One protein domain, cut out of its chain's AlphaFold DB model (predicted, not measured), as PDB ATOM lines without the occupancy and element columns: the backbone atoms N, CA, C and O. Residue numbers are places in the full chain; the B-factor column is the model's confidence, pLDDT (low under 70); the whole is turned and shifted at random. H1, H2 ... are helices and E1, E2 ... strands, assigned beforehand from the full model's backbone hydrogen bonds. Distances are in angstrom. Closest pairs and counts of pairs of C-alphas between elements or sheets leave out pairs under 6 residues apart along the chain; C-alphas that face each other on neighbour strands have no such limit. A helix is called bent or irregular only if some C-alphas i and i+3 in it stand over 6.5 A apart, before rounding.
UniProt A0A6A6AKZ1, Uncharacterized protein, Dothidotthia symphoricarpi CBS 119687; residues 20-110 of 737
ATOM      1  N   ASP A  20     -53.877   2.581  45.148       80.69
ATOM      2  CA  ASP A  20     -52.647   3.343  45.006       80.69
ATOM      3  C   ASP A  20     -52.352   3.480  43.503       80.69
ATOM      4  O   ASP A  20     -52.206   2.449  42.840       80.69
ATOM      5  N   PRO A  21     -52.288   4.694  42.926       81.50
ATOM      6  CA  PRO A  21     -52.016   4.852  41.499       81.50
ATOM      7  C   PRO A  21     -50.620   4.338  41.109       81.50
ATOM      8  O   PRO A  21     -50.405   3.986  39.951       81.50
ATOM      9  N   GLY A  22     -49.680   4.233  42.058       82.94
ATOM     10  CA  GLY A  22     -48.381   3.589  41.848       82.94
ATOM     11  C   GLY A  22     -48.415   2.059  41.943       82.94
ATOM     12  O   GLY A  22     -47.449   1.407  41.564       82.94
ATOM     13  N   ASP A  23     -49.501   1.455  42.423       85.25
ATOM     14  CA  ASP A  23     -49.652   0.004  42.583       85.25
ATOM     15  C   ASP A  23     -51.116  -0.405  42.313       85.25
ATOM     16  O   ASP A  23     -51.840  -0.791  43.240       85.25
ATOM     17  N   PRO A  24     -51.580  -0.326  41.046       85.75
ATOM     18  CA  PRO A  24     -52.983  -0.562  40.683       85.75
ATOM     19  C   PRO A  24     -53.444  -1.995  40.985       85.75
ATOM     20  O   PRO A  24     -54.626  -2.252  41.209       85.75
ATOM     21  N   GLU A  25     -52.503  -2.939  41.044       85.88
ATOM     22  CA  GLU A  25     -52.737  -4.322  41.450       85.88
ATOM     23  C   GLU A  25     -52.580  -4.556  42.971       85.88
ATOM     24  O   GLU A  25     -52.820  -5.668  43.452       85.88
ATOM     25  N   GLY A  26     -52.175  -3.567  43.767       87.75
ATOM     26  CA  GLY A  26     -52.022  -3.693  45.221       87.75
ATOM     27  C   GLY A  26     -50.980  -4.730  45.668       87.75
ATOM     28  O   GLY A  26     -51.146  -5.360  46.721       87.75
ATOM     29  N   PHE A  27     -49.939  -4.978  44.868       88.38
ATOM     30  CA  PHE A  27     -48.829  -5.879  45.191       88.38
ATOM     31  C   PHE A  27     -48.138  -5.537  46.518       88.38
ATOM     32  O   PHE A  27     -47.858  -6.442  47.299       88.38
ATOM     33  N   LEU A  28     -47.925  -4.261  46.845       86.50
ATOM     34  CA  LEU A  28     -47.282  -3.819  48.092       86.50
ATOM     35  C   LEU A  28     -48.122  -4.107  49.348       86.50
ATOM     36  O   LEU A  28     -47.612  -4.012  50.469       86.50
ATOM     37  N   ARG A  29     -49.406  -4.455  49.180       88.06
ATOM     38  CA  ARG A  29     -50.340  -4.781  50.271       88.06
ATOM     39  C   ARG A  29     -50.755  -6.256  50.288       88.06
ATOM     40  O   ARG A  29     -51.050  -6.777  51.363       88.06
ATOM     41  N   ARG A  30     -50.780  -6.947  49.141       90.94
ATOM     42  CA  ARG A  30     -51.275  -8.332  49.007       90.94
ATOM     43  C   ARG A  30     -50.348  -9.209  48.176       90.94
ATOM     44  O   ARG A  30     -49.896  -8.807  47.106       90.94
ATOM     45  N   CYS A  31     -50.189 -10.454  48.620       93.31
ATOM     46  CA  CYS A  31     -49.399 -11.490  47.958       93.31
ATOM     47  C   CYS A  31     -49.619 -11.559  46.428       93.31
ATOM     48  O   CYS A  31     -50.756 -11.606  45.954       93.31
ATOM     49  N   SER A  32     -48.531 -11.606  45.650       93.56
ATOM     50  CA  SER A  32     -48.570 -11.745  44.178       93.56
ATOM     51  C   SER A  32     -48.870 -13.173  43.683       93.56
ATOM     52  O   SER A  32     -49.176 -13.384  42.503       93.56
ATOM     53  N   GLY A  33     -48.783 -14.161  44.580       93.50
ATOM     54  CA  GLY A  33     -49.021 -15.574  44.297       93.50
ATOM     55  C   GLY A  33     -50.496 -15.909  44.073       93.50
ATOM     56  O   GLY A  33     -51.392 -15.241  44.589       93.50
ATOM     57  N   HIS A  34     -50.747 -16.972  43.316       94.75
ATOM     58  CA  HIS A  34     -52.076 -17.479  42.990       94.75
ATOM     59  C   HIS A  34     -52.309 -18.839  43.656       94.75
ATOM     60  O   HIS A  34     -51.430 -19.703  43.705       94.75
ATOM     61  N   ASN A  35     -53.524 -19.053  44.156       92.44
ATOM     62  CA  ASN A  35     -53.910 -20.331  44.737       92.44
ATOM     63  C   ASN A  35     -53.967 -21.399  43.629       92.44
ATOM     64  O   ASN A  35     -54.719 -21.267  42.663       92.44
ATOM     65  N   LYS A  36     -53.193 -22.483  43.781       91.69
ATOM     66  CA  LYS A  36     -53.074 -23.547  42.768       91.69
ATOM     67  C   LYS A  36     -54.419 -24.205  42.416       91.69
ATOM     68  O   LYS A  36     -54.579 -24.618  41.270       91.69
ATOM     69  N   LYS A  37     -55.374 -24.264  43.360       92.44
ATOM     70  CA  LYS A  37     -56.713 -24.857  43.175       92.44
ATOM     71  C   LYS A  37     -57.710 -23.890  42.535       92.44
ATOM     72  O   LYS A  37     -58.344 -24.248  41.554       92.44
ATOM     73  N   THR A  38     -57.860 -22.679  43.079       90.75
ATOM     74  CA  THR A  38     -58.901 -21.733  42.624       90.75
ATOM     75  C   THR A  38     -58.447 -20.803  41.502       90.75
ATOM     76  O   THR A  38     -59.275 -20.096  40.942       90.75
ATOM     77  N   LYS A  39     -57.140 -20.748  41.203       91.25
ATOM     78  CA  LYS A  39     -56.495 -19.787  40.285       91.25
ATOM     79  C   LYS A  39     -56.700 -18.306  40.640       91.25
ATOM     80  O   LYS A  39     -56.180 -17.450  39.938       91.25
ATOM     81  N   LEU A  40     -57.367 -17.998  41.753       91.56
ATOM     82  CA  LEU A  40     -57.497 -16.642  42.282       91.56
ATOM     83  C   LEU A  40     -56.198 -16.200  42.966       91.56
ATOM     84  O   LEU A  40     -55.478 -17.013  43.561       91.56
ATOM     85  N   ARG A  41     -55.914 -14.895  42.917       91.88
ATOM     86  CA  ARG A  41     -54.789 -14.291  43.634       91.88
ATOM     87  C   ARG A  41     -54.959 -14.434  45.149       91.88
ATOM     88  O   ARG A  41     -56.065 -14.432  45.687       91.88
ATOM     89  N   CYS A  42     -53.844 -14.594  45.849       93.69
ATOM     90  CA  CYS A  42     -53.825 -14.802  47.285       93.69
ATOM     91  C   CYS A  42     -54.160 -13.509  48.051       93.69
ATOM     92  O   CYS A  42     -53.416 -12.533  48.003       93.69
ATOM     93  N   ASN A  43     -55.233 -13.542  48.844       90.75
ATOM     94  CA  ASN A  43     -55.650 -12.428  49.708       90.75
ATOM     95  C   ASN A  43     -54.795 -12.251  50.981       90.75
ATOM     96  O   ASN A  43     -55.149 -11.449  51.841       90.75
ATOM     97  N   ALA A  44     -53.679 -12.974  51.129       91.00
ATOM     98  CA  ALA A  44     -52.783 -12.796  52.268       91.00
ATOM     99  C   ALA A  44     -52.150 -11.395  52.237       91.00
ATOM    100  O   ALA A  44     -51.413 -11.053  51.305       91.00
ATOM    101  N   VAL A  45     -52.436 -10.606  53.275       89.12
ATOM    102  CA  VAL A  45     -51.842  -9.285  53.491       89.12
ATOM    103  C   VAL A  45     -50.352  -9.455  53.780       89.12
ATOM    104  O   VAL A  45     -49.969 -10.252  54.638       89.12
ATOM    105  N   ILE A  46     -49.506  -8.715  53.067       85.62
ATOM    106  CA  ILE A  46     -48.067  -8.695  53.339       85.62
ATOM    107  C   ILE A  46     -47.795  -7.603  54.381       85.62
ATOM    108  O   ILE A  46     -48.271  -6.477  54.257       85.62
ATOM    109  N   GLY A  47     -47.061  -7.946  55.442       76.56
ATOM    110  CA  GLY A  47     -46.798  -7.027  56.551       76.56
ATOM    111  C   GLY A  47     -45.925  -5.827  56.160       76.56
ATOM    112  O   GLY A  47     -45.069  -5.937  55.287       76.56
ATOM    113  N   LYS A  48     -46.076  -4.714  56.896       73.00
ATOM    114  CA  LYS A  48     -45.452  -3.389  56.657       73.00
ATOM    115  C   LYS A  48     -43.952  -3.396  56.289       73.00
ATOM    116  O   LYS A  48     -43.498  -2.489  55.606       73.00
ATOM    117  N   LYS A  49     -43.184  -4.422  56.682       68.06
ATOM    118  CA  LYS A  49     -41.768  -4.596  56.295       68.06
ATOM    119  C   LYS A  49     -41.545  -4.713  54.774       68.06
ATOM    120  O   LYS A  49     -40.459  -4.389  54.309       68.06
ATOM    121  N   SER A  50     -42.532  -5.157  53.989       62.25
ATOM    122  CA  SER A  50     -42.416  -5.152  52.518       62.25
ATOM    123  C   SER A  50     -42.466  -3.741  51.932       62.25
ATOM    124  O   SER A  50     -41.805  -3.482  50.935       62.25
ATOM    125  N   GLN A  51     -43.208  -2.832  52.568       64.38
ATOM    126  CA  GLN A  51     -43.404  -1.451  52.118       64.38
ATOM    127  C   GLN A  51     -42.178  -0.569  52.393       64.38
ATOM    128  O   GLN A  51     -41.962   0.411  51.692       64.38
ATOM    129  N   SER A  52     -41.333  -0.929  53.369       64.69
ATOM    130  CA  SER A  52     -40.075  -0.215  53.641       64.69
ATOM    131  C   SER A  52     -38.954  -0.524  52.639       64.69
ATOM    132  O   SER A  52     -37.941   0.170  52.614       64.69
ATOM    133  N   SER A  53     -39.098  -1.567  51.815       65.81
ATOM    134  CA  SER A  53     -38.163  -1.852  50.724       65.81
ATOM    135  C   SER A  53     -38.503  -0.959  49.533       65.81
ATOM    136  O   SER A  53     -39.403  -1.276  48.766       65.81
ATOM    137  N   CYS A  54     -37.779   0.154  49.373       62.06
ATOM    138  CA  CYS A  54     -38.059   1.153  48.329       62.06
ATOM    139  C   CYS A  54     -38.133   0.549  46.907       62.06
ATOM    140  O   CYS A  54     -38.935   0.997  46.094       62.06
ATOM    141  N   ARG A  55     -37.346  -0.502  46.608       76.19
ATOM    142  CA  ARG A  55     -37.455  -1.307  45.373       76.19
ATOM    143  C   ARG A  55     -37.123  -2.786  45.637       76.19
ATOM    144  O   ARG A  55     -35.946  -3.149  45.603       76.19
ATOM    145  N   PRO A  56     -38.110  -3.663  45.895       81.75
ATOM    146  CA  PRO A  56     -37.846  -5.087  46.077       81.75
ATOM    147  C   PRO A  56     -37.531  -5.744  44.725       81.75
ATOM    148  O   PRO A  56     -38.163  -5.424  43.723       81.75
ATOM    149  N   LYS A  57     -36.595  -6.704  44.680       87.44
ATOM    150  CA  LYS A  57     -36.245  -7.450  43.445       87.44
ATOM    151  C   LYS A  57     -37.357  -8.399  42.969       87.44
ATOM    152  O   LYS A  57     -37.468  -8.670  41.776       87.44
ATOM    153  N   PHE A  58     -38.165  -8.900  43.900       92.00
ATOM    154  CA  PHE A  58     -39.303  -9.775  43.628       92.00
ATOM    155  C   PHE A  58     -40.582  -9.193  44.227       92.00
ATOM    156  O   PHE A  58     -40.555  -8.651  45.336       92.00
ATOM    157  N   LEU A  59     -41.703  -9.368  43.526       92.25
ATOM    158  CA  LEU A  59     -43.024  -9.034  44.043       92.25
ATOM    159  C   LEU A  59     -43.290  -9.825  45.333       92.25
ATOM    160  O   LEU A  59     -42.976 -11.019  45.397       92.25
ATOM    161  N   PRO A  60     -43.884  -9.202  46.361       91.62
ATOM    162  CA  PRO A  60     -43.972  -9.810  47.676       91.62
ATOM    163  C   PRO A  60     -44.940 -11.002  47.689       91.62
ATOM    164  O   PRO A  60     -46.108 -10.916  47.307       91.62
ATOM    165  N   THR A  61     -44.441 -12.132  48.182       93.00
ATOM    166  CA  THR A  61     -45.174 -13.392  48.335       93.00
ATOM    167  C   THR A  61     -45.309 -13.758  49.809       93.00
ATOM    168  O   THR A  61     -44.338 -13.661  50.560       93.00
ATOM    169  N   CYS A  62     -46.471 -14.261  50.229       93.44
ATOM    170  CA  CYS A  62     -46.600 -14.926  51.526       93.44
ATOM    171  C   CYS A  62     -45.802 -16.243  51.547       93.44
ATOM    172  O   CYS A  62     -45.474 -16.795  50.496       93.44
ATOM    173  N   HIS A  63     -45.519 -16.775  52.741       92.19
ATOM    174  CA  HIS A  63     -44.685 -17.974  52.920       92.19
ATOM    175  C   HIS A  63     -45.140 -19.173  52.061       92.19
ATOM    176  O   HIS A  63     -44.318 -19.864  51.467       92.19
ATOM    177  N   THR A  64     -46.454 -19.374  51.935       94.38
ATOM    178  CA  THR A  64     -47.083 -20.457  51.154       94.38
ATOM    179  C   THR A  64     -46.992 -20.307  49.632       94.38
ATOM    180  O   THR A  64     -47.304 -21.257  48.925       94.38
ATOM    181  N   HIS A  65     -46.579 -19.141  49.126       95.69
ATOM    182  CA  HIS A  65     -46.419 -18.856  47.694       95.69
ATOM    183  C   HIS A  65     -45.001 -18.371  47.355       95.69
ATOM    184  O   HIS A  65     -44.792 -17.695  46.349       95.69
ATOM    185  N   ARG A  66     -44.010 -18.702  48.196       92.50
ATOM    186  CA  ARG A  66     -42.591 -18.378  47.970       92.50
ATOM    187  C   ARG A  66     -42.028 -19.039  46.701       92.50
ATOM    188  O   ARG A  66     -41.060 -18.542  46.142       92.50
ATOM    189  N   ASP A  67     -42.664 -20.109  46.226       93.44
ATOM    190  CA  ASP A  67     -42.404 -20.775  44.944       93.44
ATOM    191  C   ASP A  67     -42.945 -20.007  43.720       93.44
ATOM    192  O   ASP A  67     -42.609 -20.346  42.590       93.44
ATOM    193  N   GLN A  68     -43.766 -18.971  43.924       93.56
ATOM    194  CA  GLN A  68     -44.393 -18.159  42.870       93.56
ATOM    195  C   GLN A  68     -43.849 -16.723  42.823       93.56
ATOM    196  O   GLN A  68     -44.549 -15.784  42.425       93.56
ATOM    197  N   GLN A  69     -42.599 -16.530  43.249       91.88
ATOM    198  CA  GLN A  69     -41.932 -15.237  43.132       91.88
ATOM    199  C   GLN A  69     -41.830 -14.824  41.662       91.88
ATOM    200  O   GLN A  69     -41.410 -15.586  40.798       91.88
ATOM    201  N   SER A  70     -42.239 -13.588  41.390       91.88
ATOM    202  CA  SER A  70     -42.138 -12.937  40.084       91.88
ATOM    203  C   SER A  70     -41.283 -11.688  40.241       91.88
ATOM    204  O   SER A  70     -41.282 -11.081  41.313       91.88
ATOM    205  N   LEU A  71     -40.528 -11.323  39.206       92.88
ATOM    206  CA  LEU A  71     -39.690 -10.128  39.250       92.88
ATOM    207  C   LEU A  71     -40.559  -8.870  39.303       92.88
ATOM    208  O   LEU A  71     -41.635  -8.800  38.701       92.88
ATOM    209  N   THR A  72     -40.092  -7.888  40.061       92.12
ATOM    210  CA  THR A  72     -40.758  -6.593  40.206       92.12
ATOM    211  C   THR A  72     -40.319  -5.668  39.078       92.12
ATOM    212  O   THR A  72     -39.118  -5.482  38.893       92.12
ATOM    213  N   GLY A  73     -41.264  -5.068  38.359       91.25
ATOM    214  CA  GLY A  73     -41.000  -4.009  37.386       91.25
ATOM    215  C   GLY A  73     -41.485  -2.664  37.893       91.25
ATOM    216  O   GLY A  73     -42.565  -2.581  38.476       91.25
ATOM    217  N   TRP A  74     -40.710  -1.617  37.631       89.94
ATOM    218  CA  TRP A  74     -41.115  -0.225  37.822       89.94
ATOM    219  C   TRP A  74     -41.090   0.456  36.464       89.94
ATOM    220  O   TRP A  74     -40.085   0.351  35.765       89.94
ATOM    221  N   CYS A  75     -42.162   1.143  36.075       89.06
ATOM    222  CA  CYS A  75     -42.214   1.755  34.753       89.06
ATOM    223  C   CYS A  75     -41.049   2.749  34.537       89.06
ATOM    224  O   CYS A  75     -40.834   3.685  35.307       89.06
ATOM    225  N   GLN A  76     -40.264   2.537  33.479       86.94
ATOM    226  CA  GLN A  76     -39.128   3.392  33.119       86.94
ATOM    227  C   GLN A  76     -39.508   4.561  32.201       86.94
ATOM    228  O   GLN A  76     -38.639   5.377  31.884       86.94
ATOM    229  N   PHE A  77     -40.781   4.662  31.805       85.19
ATOM    230  CA  PHE A  77     -41.296   5.821  31.085       85.19
ATOM    231  C   PHE A  77     -41.067   7.104  31.889       85.19
ATOM    232  O   PHE A  77     -41.266   7.113  33.107       85.19
ATOM    233  N   ARG A  78     -40.654   8.174  31.204       87.31
ATOM    234  CA  ARG A  78     -40.578   9.522  31.769       87.31
ATOM    235  C   ARG A  78     -41.609  10.413  31.099       87.31
ATOM    236  O   ARG A  78     -41.634  10.477  29.873       87.31
ATOM    237  N   HIS A  79     -42.399  11.109  31.903       84.19
ATOM    238  CA  HIS A  79     -43.294  12.154  31.423       84.19
ATOM    239  C   HIS A  79     -42.473  13.391  30.981       84.19
ATOM    240  O   HIS A  79     -41.278  13.477  31.290       84.19
ATOM    241  N   PRO A  80     -43.060  14.346  30.228       82.25
ATOM    242  CA  PRO A  80     -42.344  15.532  29.738       82.25
ATOM    243  C   PRO A  80     -41.776  16.452  30.833       82.25
ATOM    244  O   PRO A  80     -40.846  17.209  30.572       82.25
ATOM    245  N   ASP A  81     -42.304  16.365  32.055       88.12
ATOM    246  CA  ASP A  81     -41.779  16.996  33.278       88.12
ATOM    247  C   ASP A  81     -40.460  16.366  33.790       88.12
ATOM    248  O   ASP A  81     -39.770  16.941  34.633       88.12
ATOM    249  N   GLY A  82     -40.078  15.200  33.261       84.75
ATOM    250  CA  GLY A  82     -38.898  14.430  33.646       84.75
ATOM    251  C   GLY A  82     -39.139  13.383  34.740       84.75
ATOM    252  O   GLY A  82     -38.237  12.561  34.977       84.75
ATOM    253  N   GLU A  83     -40.314  13.357  35.373       88.62
ATOM    254  CA  GLU A  83     -40.694  12.359  36.376       88.62
ATOM    255  C   GLU A  83     -40.917  10.986  35.740       88.62
ATOM    256  O   GLU A  83     -41.261  10.861  34.564       88.62
ATOM    257  N   ARG A  84     -40.689   9.915  36.509       87.50
ATOM    258  CA  ARG A  84     -40.935   8.545  36.037       87.50
ATOM    259  C   ARG A  84     -42.335   8.102  36.418       87.50
ATOM    260  O   ARG A  84     -42.736   8.304  37.560       87.50
ATOM    261  N   CYS A  85     -43.002   7.394  35.512       90.25
ATOM    262  CA  CYS A  85     -44.253   6.714  35.821       90.25
ATOM    263  C   CYS A  85     -44.062   5.805  37.063       90.25
ATOM    264  O   CYS A  85     -43.211   4.910  37.039       90.25
ATOM    265  N   PRO A  86     -44.822   6.003  38.158       90.75
ATOM    266  CA  PRO A  86     -44.587   5.305  39.424       90.75
ATOM    267  C   PRO A  86     -45.096   3.856  39.432       90.75
ATOM    268  O   PRO A  86     -44.902   3.158  40.424       90.75
ATOM    269  N   VAL A  87     -45.752   3.403  38.356       92.88
ATOM    270  CA  VAL A  87     -46.500   2.141  38.321       92.88
ATOM    271  C   VAL A  87     -45.591   0.923  38.509       92.88
ATOM    272  O   VAL A  87     -44.712   0.621  37.693       92.88
ATOM    273  N   LEU A  88     -45.887   0.194  39.582       91.81
ATOM    274  CA  LEU A  88     -45.392  -1.124  39.930       91.81
ATOM    275  C   LEU A  88     -46.161  -2.206  39.169       91.81
ATOM    276  O   LEU A  88     -47.392  -2.217  39.156       91.81
ATOM    277  N   PHE A  89     -45.451  -3.167  38.583       92.25
ATOM    278  CA  PHE A  89     -46.083  -4.274  37.868       92.25
ATOM    279  C   PHE A  89     -45.247  -5.564  37.908       92.25
ATOM    280  O   PHE A  89     -44.101  -5.592  38.368       92.25
ATOM    281  N   ARG A  90     -45.830  -6.668  37.425       92.81
ATOM    282  CA  ARG A  90     -45.120  -7.940  37.235       92.81
ATOM    283  C   ARG A  90     -44.221  -7.867  36.006       92.81
ATOM    284  O   ARG A  90     -44.708  -7.927  34.881       92.81
ATOM    285  N   TRP A  91     -42.912  -7.820  36.226       91.81
ATOM    286  CA  TRP A  91     -41.947  -7.847  35.139       91.81
ATOM    287  C   TRP A  91     -41.672  -9.272  34.662       91.81
ATOM    288  O   TRP A  91     -41.510 -10.204  35.455       91.81
ATOM    289  N   VAL A  92     -41.598  -9.419  33.343       85.69
ATOM    290  CA  VAL A  92     -41.205 -10.646  32.653       85.69
ATOM    291  C   VAL A  92     -40.033 -10.281  31.738       85.69
ATOM    292  O   VAL A  92     -40.255  -9.746  30.653       85.69
ATOM    293  N   PRO A  93     -38.776 -10.521  32.149       72.81
ATOM    294  CA  PRO A  93     -37.641 -10.401  31.241       72.81
ATOM    295  C   PRO A  93     -37.839 -11.315  30.015       72.81
ATOM    296  O   PRO A  93     -38.394 -12.406  30.167       72.81
ATOM    297  N   PRO A  94     -37.393 -10.915  28.811       67.94
ATOM    298  CA  PRO A  94     -36.502  -9.788  28.521       67.94
ATOM    299  C   PRO A  94     -37.216  -8.472  28.151       67.94
ATOM    300  O   PRO A  94     -36.562  -7.561  27.648       67.94
ATOM    301  N   TYR A  95     -38.536  -8.356  28.340       72.88
ATOM    302  CA  TYR A  95     -39.278  -7.152  27.939       72.88
ATOM    303  C   TYR A  95     -38.820  -5.906  28.713       72.88
ATOM    304  O   TYR A  95     -38.280  -6.013  29.813       72.88
ATOM    305  N   PHE A  96     -39.044  -4.711  28.159       77.50
ATOM    306  CA  PHE A  96     -38.736  -3.466  28.868       77.50
ATOM    307  C   PHE A  96     -39.547  -3.344  30.162       77.50
ATOM    308  O   PHE A  96     -40.678  -3.824  30.253       77.50
ATOM    309  N   GLU A  97     -38.980  -2.667  31.161       86.38
ATOM    310  CA  GLU A  97     -39.687  -2.335  32.394       86.38
ATOM    311  C   GLU A  97     -40.723  -1.218  32.129       86.38
ATOM    312  O   GLU A  97     -40.491  -0.054  32.445       86.38
ATOM    313  N   LEU A  98     -41.853  -1.547  31.494       85.94
ATOM    314  CA  LEU A  98     -42.964  -0.634  31.205       85.94
ATOM    315  C   LEU A  98     -44.293  -1.224  31.670       85.94
ATOM    316  O   LEU A  98     -44.570  -2.398  31.433       85.94
ATOM    317  N   CYS A  99     -45.132  -0.393  32.293       88.75
ATOM    318  CA  CYS A  99     -46.519  -0.760  32.562       88.75
ATOM    319  C   CYS A  99     -47.342  -0.790  31.261       88.75
ATOM    320  O   CYS A  99     -46.939  -0.227  30.241       88.75
ATOM    321  N   ALA A 100     -48.522  -1.415  31.311       86.81
ATOM    322  CA  ALA A 100     -49.390  -1.601  30.146       86.81
ATOM    323  C   ALA A 100     -49.792  -0.285  29.445       86.81
ATOM    324  O   ALA A 100     -49.977  -0.280  28.234       86.81
ATOM    325  N   GLU A 101     -49.884   0.826  30.182       86.75
ATOM    326  CA  GLU A 101     -50.244   2.149  29.643       86.75
ATOM    327  C   GLU A 101     -49.120   2.784  28.809       86.75
ATOM    328  O   GLU A 101     -49.387   3.480  27.833       86.75
ATOM    329  N   HIS A 102     -47.857   2.521  29.161       86.56
ATOM    330  CA  HIS A 102     -46.686   3.099  28.490       86.56
ATOM    331  C   HIS A 102     -45.991   2.120  27.530       86.56
ATOM    332  O   HIS A 102     -45.016   2.477  26.859       86.56
ATOM    333  N   GLN A 103     -46.478   0.882  27.431       79.00
ATOM    334  CA  GLN A 103     -45.973  -0.106  26.489       79.00
ATOM    335  C   GLN A 103     -46.288   0.331  25.047       79.00
ATOM    336  O   GLN A 103     -47.417   0.229  24.580       79.00
ATOM    337  N   GLY A 104     -45.263   0.808  24.334       68.81
ATOM    338  CA  GLY A 104     -45.398   1.351  22.976       68.81
ATOM    339  C   GLY A 104     -45.558   2.875  22.899       68.81
ATOM    340  O   GLY A 104     -45.822   3.386  21.812       68.81
ATOM    341  N   HIS A 105     -45.375   3.610  24.004       75.12
ATOM    342  CA  HIS A 105     -45.413   5.078  23.992       75.12
ATOM    343  C   HIS A 105     -44.315   5.662  23.071       75.12
ATOM    344  O   HIS A 105     -43.166   5.214  23.161       75.12
ATOM    345  N   PRO A 106     -44.612   6.656  22.206       65.56
ATOM    346  CA  PRO A 106     -43.667   7.162  21.201       65.56
ATOM    347  C   PRO A 106     -42.369   7.732  21.792       65.56
ATOM    348  O   PRO A 106     -41.304   7.519  21.219       65.56
ATOM    349  N   ASP A 107     -42.446   8.391  22.950       68.62
ATOM    350  CA  ASP A 107     -41.293   9.035  23.605       68.62
ATOM    351  C   ASP A 107     -40.365   8.059  24.355       68.62
ATOM    352  O   ASP A 107     -39.397   8.474  25.000       68.62
ATOM    353  N   MET A 108     -40.625   6.747  24.293       66.62
ATOM    354  CA  MET A 108     -39.735   5.764  24.906       66.62
ATOM    355  C   MET A 108     -38.376   5.713  24.191       66.62
ATOM    356  O   MET A 108     -38.327   5.453  22.985       66.62
ATOM    357  N   PRO A 109     -37.241   5.854  24.909       59.75
ATOM    358  CA  PRO A 109     -35.922   5.722  24.308       59.75
ATOM    359  C   PRO A 109     -35.696   4.289  23.819       59.75
ATOM    360  O   PRO A 109     -35.329   3.396  24.583       59.75
ATOM    361  N   CYS A 110     -35.843   4.078  22.513       69.44
ATOM    362  CA  CYS A 110     -35.395   2.855  21.868       69.44
ATOM    363  C   CYS A 110     -33.863   2.789  21.971       69.44
ATOM    364  O   CYS A 110     -33.154   3.446  21.214       69.44
TER     365      CYS A 110
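Overview. This is residues 20 to 110 of the 737 residues of an uncharacterized protein of Dothidotthia symphoricarpi CBS 119687 (UniProt A0A6A6AKZ1). This domain has little regular structure: a small two-stranded hairpin, E1 and E2, sits near the middle of long loops, with the tip of its loop toward one end and short helix H1 toward the other. The printed part has 91 residues, in the order H1, E1, E2; the class is mixed, with 14 residues in named elements. It is elongated, 42 by 26 by 19 A, and only just compact, close to loose, with a radius of gyration of the C-alphas of 14.2 A.

Along the chain. Find C-alpha 71 at (-39.690, -10.128, 39.250), where E1, residues 71 to 74, begins. E2, residues 88 to 91, ends at (-41.947, -7.847, 35.139). H1, residues 63 to 68, is irregular: C-alphas 64 and 67 are 7.8 A apart.

Arrangement. E1 and E2 are an antiparallel hairpin at 137 degrees; look for N 73 and O 89, 2.9 A apart. H1 and E2 are apart. In H1, 0 of 2 O i to N i+4 pairs and 2 of 3 O i to N i+3 pairs are within hydrogen-bond range.

Size, cuts and confidence. The farthest C-alphas, Lys 37 and Asp 81, are 45.5 A apart. The printed part has no cut. The link from H1 to E1 is tight; that from E1 to E2 is long. Confidence is under 70 at residues 49 to 54, 94, 104 and 106 to 110.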